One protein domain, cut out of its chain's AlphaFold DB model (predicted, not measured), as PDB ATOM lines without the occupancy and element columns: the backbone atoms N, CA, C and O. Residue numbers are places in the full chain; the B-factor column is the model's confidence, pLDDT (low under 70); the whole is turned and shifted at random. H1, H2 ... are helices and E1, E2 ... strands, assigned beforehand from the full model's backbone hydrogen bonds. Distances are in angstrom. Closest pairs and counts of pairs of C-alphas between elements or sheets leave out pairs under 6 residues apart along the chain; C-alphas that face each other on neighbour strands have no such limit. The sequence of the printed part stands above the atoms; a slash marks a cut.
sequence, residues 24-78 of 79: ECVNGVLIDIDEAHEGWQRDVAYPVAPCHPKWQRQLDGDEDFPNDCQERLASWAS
ATOM      1  N   GLU A  24      45.821  99.890 146.432       76.56
ATOM      2  CA  GLU A  24      46.940  99.407 145.630       76.56
ATOM      3  C   GLU A  24      47.876 100.530 145.196       76.56
ATOM      4  O   GLU A  24      47.510 101.701 145.136       76.56
ATOM      5  N   CYS A  25      49.117 100.180 144.858       76.94
ATOM      6  CA  CYS A  25      50.024 101.137 144.234       76.94
ATOM      7  C   CYS A  25      50.003 100.976 142.712       76.94
ATOM      8  O   CYS A  25      50.405  99.946 142.176       76.94
ATOM      9  N   VAL A  26      49.614 102.032 142.004       72.62
ATOM     10  CA  VAL A  26      49.586 102.076 140.540       72.62
ATOM     11  C   VAL A  26      50.366 103.303 140.089       72.62
ATOM     12  O   VAL A  26      50.093 104.421 140.517       72.62
ATOM     13  N   ASN A  27      51.386 103.112 139.250       70.25
ATOM     14  CA  ASN A  27      52.239 104.196 138.735       70.25
ATOM     15  C   ASN A  27      52.842 105.125 139.817       70.25
ATOM     16  O   ASN A  27      53.110 106.301 139.565       70.25
ATOM     17  N   GLY A  28      53.090 104.594 141.021       71.50
ATOM     18  CA  GLY A  28      53.633 105.355 142.150       71.50
ATOM     19  C   GLY A  28      52.600 106.165 142.939       71.50
ATOM     20  O   GLY A  28      52.980 106.923 143.827       71.50
ATOM     21  N   VAL A  29      51.309 105.997 142.659       76.38
ATOM     22  CA  VAL A  29      50.199 106.578 143.426       76.38
ATOM     23  C   VAL A  29      49.501 105.461 144.193       76.38
ATOM     24  O   VAL A  29      49.420 104.340 143.692       76.38
ATOM     25  N   LEU A  30      49.052 105.741 145.416       78.94
ATOM     26  CA  LEU A  30      48.162 104.843 146.148       78.94
ATOM     27  C   LEU A  30      46.724 105.097 145.684       78.94
ATOM     28  O   LEU A  30      46.280 106.244 145.671       78.94
ATOM     29  N   ILE A  31      46.030 104.045 145.273       79.00
ATOM     30  CA  ILE A  31      44.699 104.100 144.671       79.00
ATOM     31  C   ILE A  31      43.786 103.134 145.413       79.00
ATOM     32  O   ILE A  31      44.137 101.962 145.525       79.00
ATOM     33  N   ASP A  32      42.629 103.604 145.870       80.56
ATOM     34  CA  ASP A  32      41.517 102.727 146.247       80.56
ATOM     35  C   ASP A  32      40.805 102.251 144.975       80.56
ATOM     36  O   ASP A  32      40.287 103.048 144.186       80.56
ATOM     37  N   ILE A  33      40.876 100.945 144.722       76.75
ATOM     38  CA  ILE A  33      40.373 100.336 143.489       76.75
ATOM     39  C   ILE A  33      38.846 100.304 143.465       76.75
ATOM     40  O   ILE A  33      38.260 100.458 142.389       76.75
ATOM     41  N   ASP A  34      38.205 100.124 144.616       77.56
ATOM     42  CA  ASP A  34      36.754 100.019 144.688       77.56
ATOM     43  C   ASP A  34      36.123 101.379 144.402       77.56
ATOM     44  O   ASP A  34      35.286 101.489 143.504       77.56
ATOM     45  N   GLU A  35      36.618 102.452 145.026       80.88
ATOM     46  CA  GLU A  35      36.169 103.806 144.683       80.88
ATOM     47  C   GLU A  35      36.448 104.160 143.215       80.88
ATOM     48  O   GLU A  35      35.647 104.856 142.574       80.88
ATOM     49  N   ALA A  36      37.559 103.668 142.651       73.31
ATOM     50  CA  ALA A  36      37.898 103.899 141.249       73.31
ATOM     51  C   ALA A  36      36.885 103.229 140.314       73.31
ATOM     52  O   ALA A  36      36.463 103.834 139.325       73.31
ATOM     53  N   HIS A  37      36.472 102.003 140.637       73.31
ATOM     54  CA  HIS A  37      35.443 101.265 139.909       73.31
ATOM     55  C   HIS A  37      34.037 101.843 140.099       73.31
ATOM     56  O   HIS A  37      33.248 101.844 139.153       73.31
ATOM     57  N   GLU A  38      33.718 102.356 141.284       78.44
ATOM     58  CA  GLU A  38      32.423 102.973 141.578       78.44
ATOM     59  C   GLU A  38      32.283 104.395 141.003       78.44
ATOM     60  O   GLU A  38      31.174 104.930 140.922       78.44
ATOM     61  N   GLY A  39      33.384 104.998 140.541       67.31
ATOM     62  CA  GLY A  39      33.397 106.292 139.857       67.31
ATOM     63  C   GLY A  39      33.546 107.504 140.780       67.31
ATOM     64  O   GLY A  39      33.319 108.637 140.344       67.31
ATOM     65  N   TRP A  40      33.964 107.308 142.032       68.25
ATOM     66  CA  TRP A  40      34.124 108.366 143.038       68.25
ATOM     67  C   TRP A  40      35.524 108.995 143.012       68.25
ATOM     68  O   TRP A  40      36.221 109.056 144.016       68.25
ATOM     69  N   GLN A  41      35.937 109.535 141.857       65.31
ATOM     70  CA  GLN A  41      37.316 109.996 141.580       65.31
ATOM     71  C   GLN A  41      37.965 110.932 142.616       65.31
ATOM     72  O   GLN A  41      39.189 111.050 142.634       65.31
ATOM     73  N   ARG A  42      37.179 111.638 143.438       62.81
ATOM     74  CA  ARG A  42      37.711 112.571 144.438       62.81
ATOM     75  C   ARG A  42      38.435 111.861 145.580       62.81
ATOM     76  O   ARG A  42      39.371 112.435 146.128       62.81
ATOM     77  N   ASP A  43      37.996 110.656 145.909       65.69
ATOM     78  CA  ASP A  43      38.444 109.926 147.093       65.69
ATOM     79  C   ASP A  43      39.416 108.775 146.700       65.69
ATOM     80  O   ASP A  43      40.243 108.336 147.496       65.69
ATOM     81  N   VAL A  44      39.461 108.443 145.399       75.44
ATOM     82  CA  VAL A  44      40.280 107.384 144.781       75.44
ATOM     83  C   VAL A  44      41.784 107.513 145.022       75.44
ATOM     84  O   VAL A  44      42.477 106.505 145.161       75.44
ATOM     85  N   ALA A  45      42.329 108.733 144.989       75.25
ATOM     86  CA  ALA A  45      43.772 108.956 145.046       75.25
ATOM     87  C   ALA A  45      44.240 109.351 146.445       75.25
ATOM     88  O   ALA A  45      43.894 110.404 146.981       75.25
ATOM     89  N   TYR A  46      45.153 108.544 146.964       72.94
ATOM     90  CA  TYR A  46      45.824 108.745 148.234       72.94
ATOM     91  C   TYR A  46      47.204 109.398 148.024       72.94
ATOM     92  O   TYR A  46      47.683 109.549 146.892       72.94
ATOM     93  N   PRO A  47      47.864 109.807 149.124       75.44
ATOM     94  CA  PRO A  47      49.276 110.187 149.139       75.44
ATOM     95  C   PRO A  47      50.162 109.280 148.258       75.44
ATOM     96  O   PRO A  47      49.882 108.090 148.102       75.44
ATOM     97  N   VAL A  48      51.249 109.816 147.686       78.19
ATOM     98  CA  VAL A  48      52.123 109.038 146.788       78.19
ATOM     99  C   VAL A  48      52.649 107.789 147.488       78.19
ATOM    100  O   VAL A  48      52.887 107.796 148.699       78.19
ATOM    101  N   ALA A  49      52.876 106.723 146.727       76.56
ATOM    102  CA  ALA A  49      53.466 105.508 147.264       76.56
ATOM    103  C   ALA A  49      54.975 105.697 147.536       76.56
ATOM    104  O   ALA A  49      55.632 106.494 146.869       76.56
ATOM    105  N   PRO A  50      55.577 104.926 148.453       77.38
ATOM    106  CA  PRO A  50      57.016 104.927 148.738       77.38
ATOM    107  C   PRO A  50      57.978 104.745 147.567       77.38
ATOM    108  O   PRO A  50      59.121 105.187 147.640       77.38
ATOM    109  N   CYS A  51      57.536 104.129 146.474       74.75
ATOM    110  CA  CYS A  51      58.332 104.033 145.249       74.75
ATOM    111  C   CYS A  51      58.346 105.331 144.427       74.75
ATOM    112  O   CYS A  51      59.109 105.454 143.468       74.75
ATOM    113  N   HIS A  52      57.499 106.298 144.775       78.69
ATOM    114  CA  HIS A  52      57.397 107.559 144.076       78.69
ATOM    115  C   HIS A  52      58.575 108.477 144.435       78.69
ATOM    116  O   HIS A  52      58.873 108.651 145.619       78.69
ATOM    117  N   PRO A  53      59.201 109.169 143.461       80.94
ATOM    118  CA  PRO A  53      60.333 110.065 143.724       80.94
ATOM    119  C   PRO A  53      60.048 111.182 144.739       80.94
ATOM    120  O   PRO A  53      60.972 111.739 145.323       80.94
ATOM    121  N   LYS A  54      58.770 111.526 144.943       79.44
ATOM    122  CA  LYS A  54      58.334 112.547 145.908       79.44
ATOM    123  C   LYS A  54      57.957 111.991 147.287       79.44
ATOM    124  O   LYS A  54      57.607 112.785 148.149       79.44
ATOM    125  N   TRP A  55      58.051 110.681 147.530       81.56
ATOM    126  CA  TRP A  55      57.664 110.072 148.811       81.56
ATOM    127  C   TRP A  55      58.283 110.769 150.028       81.56
ATOM    128  O   TRP A  55      57.577 111.081 150.983       81.56
ATOM    129  N   GLN A  56      59.582 111.076 149.976       83.25
ATOM    130  CA  GLN A  56      60.258 111.720 151.102       83.25
ATOM    131  C   GLN A  56      59.690 113.113 151.400       83.25
ATOM    132  O   GLN A  56      59.416 113.420 152.550       83.25
ATOM    133  N   ARG A  57      59.413 113.919 150.366       83.75
ATOM    134  CA  ARG A  57      58.826 115.260 150.537       83.75
ATOM    135  C   ARG A  57      57.464 115.208 151.227       83.75
ATOM    136  O   ARG A  57      57.161 116.053 152.058       83.75
ATOM    137  N   GLN A  58      56.661 114.197 150.902       80.88
ATOM    138  CA  GLN A  58      55.383 113.968 151.568       80.88
ATOM    139  C   GLN A  58      55.560 113.620 153.051       80.88
ATOM    140  O   GLN A  58      54.817 114.128 153.885       80.88
ATOM    141  N   LEU A  59      56.533 112.765 153.391       81.19
ATOM    142  CA  LEU A  59      56.847 112.445 154.789       81.19
ATOM    143  C   LEU A  59      57.349 113.661 155.572       81.19
ATOM    144  O   LEU A  59      57.038 113.787 156.753       81.19
ATOM    145  N   ASP A  60      58.086 114.547 154.908       86.88
ATOM    146  CA  ASP A  60      58.611 115.780 155.493       86.88
ATOM    147  C   ASP A  60      57.517 116.850 155.698       86.88
ATOM    148  O   ASP A  60      57.793 117.901 156.275       86.88
ATOM    149  N   GLY A  61      56.275 116.580 155.271       76.38
ATOM    150  CA  GLY A  61      55.130 117.471 155.472       76.38
ATOM    151  C   GLY A  61      55.158 118.716 154.588       76.38
ATOM    152  O   GLY A  61      54.697 119.769 155.016       76.38
ATOM    153  N   ASP A  62      55.721 118.608 153.384       79.00
ATOM    154  CA  ASP A  62      55.795 119.696 152.404       79.00
ATOM    155  C   ASP A  62      54.392 120.244 152.067       79.00
ATOM    156  O   ASP A  62      53.597 119.571 151.413       79.00
ATOM    157  N   GLU A  63      54.072 121.459 152.523       74.56
ATOM    158  CA  GLU A  63      52.767 122.098 152.282       74.56
ATOM    159  C   GLU A  63      52.548 122.442 150.800       74.56
ATOM    160  O   GLU A  63      51.407 122.494 150.340       74.56
ATOM    161  N   ASP A  64      53.633 122.589 150.033       74.44
ATOM    162  CA  ASP A  64      53.614 122.812 148.586       74.44
ATOM    163  C   ASP A  64      53.682 121.486 147.809       74.44
ATOM    164  O   ASP A  64      54.093 121.457 146.637       74.44
ATOM    165  N   PHE A  65      53.323 120.360 148.444       67.50
ATOM    166  CA  PHE A  65      53.339 119.065 147.782       67.50
ATOM    167  C   PHE A  65      52.459 119.124 146.526       67.50
ATOM    168  O   PHE A  65      51.244 119.322 146.614       67.50
ATOM    169  N   PRO A  66      53.050 118.969 145.330       65.62
ATOM    170  CA  PRO A  66      52.306 119.136 144.097       65.62
ATOM    171  C   PRO A  66      51.222 118.065 144.000       65.62
ATOM    172  O   PRO A  66      51.441 116.921 144.402       65.62
ATOM    173  N   ASN A  67      50.094 118.419 143.383       65.94
ATOM    174  CA  ASN A  67      48.938 117.552 143.130       65.94
ATOM    175  C   ASN A  67      49.201 116.447 142.073       65.94
ATOM    176  O   ASN A  67      48.363 116.092 141.248       65.94
ATOM    177  N   ASP A  68      50.412 115.905 142.093       67.88
ATOM    178  CA  ASP A  68      50.958 114.907 141.182       67.88
ATOM    179  C   ASP A  68      50.146 113.602 141.225       67.88
ATOM    180  O   ASP A  68      50.039 112.899 140.223       67.88
ATOM    181  N   CYS A  69      49.513 113.297 142.365       65.81
ATOM    182  CA  CYS A  69      48.608 112.155 142.492       65.81
ATOM    183  C   CYS A  69      47.381 112.284 141.581       65.81
ATOM    184  O   CYS A  69      47.047 111.317 140.899       65.81
ATOM    185  N   GLN A  70      46.730 113.454 141.520       65.38
ATOM    186  CA  GLN A  70      45.545 113.639 140.671       65.38
ATOM    187  C   GLN A  70      45.909 113.685 139.184       65.38
ATOM    188  O   GLN A  70      45.190 113.112 138.368       65.38
ATOM    189  N   GLU A  71      47.042 114.293 138.817       66.94
ATOM    190  CA  GLU A  71      47.522 114.303 137.425       66.94
ATOM    191  C   GLU A  71      47.851 112.887 136.925       66.94
ATOM    192  O   GLU A  71      47.460 112.492 135.824       66.94
ATOM    193  N   ARG A  72      48.527 112.080 137.751       64.12
ATOM    194  CA  ARG A  72      48.841 110.682 137.426       64.12
ATOM    195  C   ARG A  72      47.611 109.777 137.437       64.12
ATOM    196  O   ARG A  72      47.530 108.890 136.587       64.12
ATOM    197  N   LEU A  73      46.645 110.013 138.328       63.28
ATOM    198  CA  LEU A  73      45.354 109.317 138.303       63.28
ATOM    199  C   LEU A  73      44.593 109.626 137.005       63.28
ATOM    200  O   LEU A  73      44.108 108.711 136.342       63.28
ATOM    201  N   ALA A  74      44.542 110.895 136.593       63.97
ATOM    202  CA  ALA A  74      43.922 111.294 135.330       63.97
ATOM    203  C   ALA A  74      44.600 110.632 134.117       63.97
ATOM    204  O   ALA A  74      43.922 110.229 133.170       63.97
ATOM    205  N   SER A  75      45.927 110.452 134.161       63.84
ATOM    206  CA  SER A  75      46.664 109.697 133.142       63.84
ATOM    207  C   SER A  75      46.312 108.207 133.108       63.84
ATOM    208  O   SER A  75      46.446 107.608 132.048       63.84
ATOM    209  N   TRP A  76      45.910 107.598 134.225       62.38
ATOM    210  CA  TRP A  76      45.452 106.204 134.265       62.38
ATOM    211  C   TRP A  76      44.018 106.050 133.742       62.38
ATOM    212  O   TRP A  76      43.727 105.100 133.023       62.38
ATOM    213  N   ALA A  77      43.136 106.999 134.061       60.16
ATOM    214  CA  ALA A  77      41.745 107.001 133.601       60.16
ATOM    215  C   ALA A  77      41.587 107.349 132.105       60.16
ATOM    216  O   ALA A  77      40.494 107.215 131.549       60.16
ATOM    217  N   SER A  78      42.655 107.824 131.461       58.81
ATOM    218  CA  SER A  78      42.677 108.143 130.033       58.81
ATOM    219  C   SER A  78      43.053 106.888 129.220       58.81
ATOM    220  O   SER A  78      44.068 106.273 129.545       58.81
TER     221      SER A  78
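AT A GLANCE: This is residues 24 to 78 of the 79 residues of an uncharacterized protein of Rhizobium sp. MHM7A (UniProt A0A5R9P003). A small three-stranded sheet has one helix, H3, packed over one face, while two short helices, H1 and H2, sit at opposite ends of the long axis and only graze the sheet. The stretch after H2, residues 60 to 67, leads back from that end to H3. The printed part has 55 residues, with three named strands and three named helices in the order E1, E2, H1, E3, H2, H3; the antiparallel sheet runs E1, E2, E3, and the class is mixed, helices and strands. The whole is compact, with a radius of gyration of the C-alphas of 11.1 A, yet elongated in outline, spanning 32 by 19 by 17 A.

HOW THE PARTS SIT: E1, residues 24 to 26, and E2, residues 29 to 32, form a hairpin, antiparallel at 135 degrees, with N 24 and O 31 2.8 A apart and N 26 and O 29 2.9 A apart, both within hydrogen-bond range. H1, residues 33 to 38, only grazes the sheet with its residues 33 to 36; its closest C-alphas to E1 are those of Glu 24 and Ile 33, 7.0 A apart. E3, residues 45 to 48, is antiparallel to E2 at 149 degrees, with N 46 and O 30 within hydrogen-bond range at 2.9 A. E1 and E3 are the edge strands, and they are apart. H2, residues 55 to 59, also only grazes the sheet; its closest C-alphas to E3 are those of Val 48 and Trp 55, 6.0 A apart. H3, residues 68 to 77, is on the sheet at a height of 8.8 A, in two layers, a helix on one face of a sheet. It lies over E2 and only just not over E3, on which 2 of its C-alphas fall. On the local plane it runs slantwise to the strands, at 54 degrees to E2. Its closest C-alphas to E2 are those of Val 29 and Cys 69, 5.9 A apart. H1, H2 and H3 are apart from one another. In H1, H2 and H3 every O i to N i+4 pair is within hydrogen-bond range.

IN THESE COORDINATES: E1, residues 24 to 26, begins at C-alpha 24 (46.940, 99.407, 145.630). E2, residues 29 to 32, is 9.9 A long, and H1, residues 33 to 38, follows directly. E3, residues 45 to 48, is 8.5 A long, and H2, residues 55 to 59, begins at C-alpha 55 (57.664, 110.072, 148.811). H3, residues 68 to 77, is 14.3 A long and ends at C-alpha 77 (41.745, 107.001, 133.601).

THE WHOLE: The two C-alphas farthest apart, those of Glu 38 and Asp 60, are 32.3 A apart. The printed part has no cut and no long link. The mean pLDDT of the printed part is 73.1, and residues 39 to 43 and 65 to 78 are under 70.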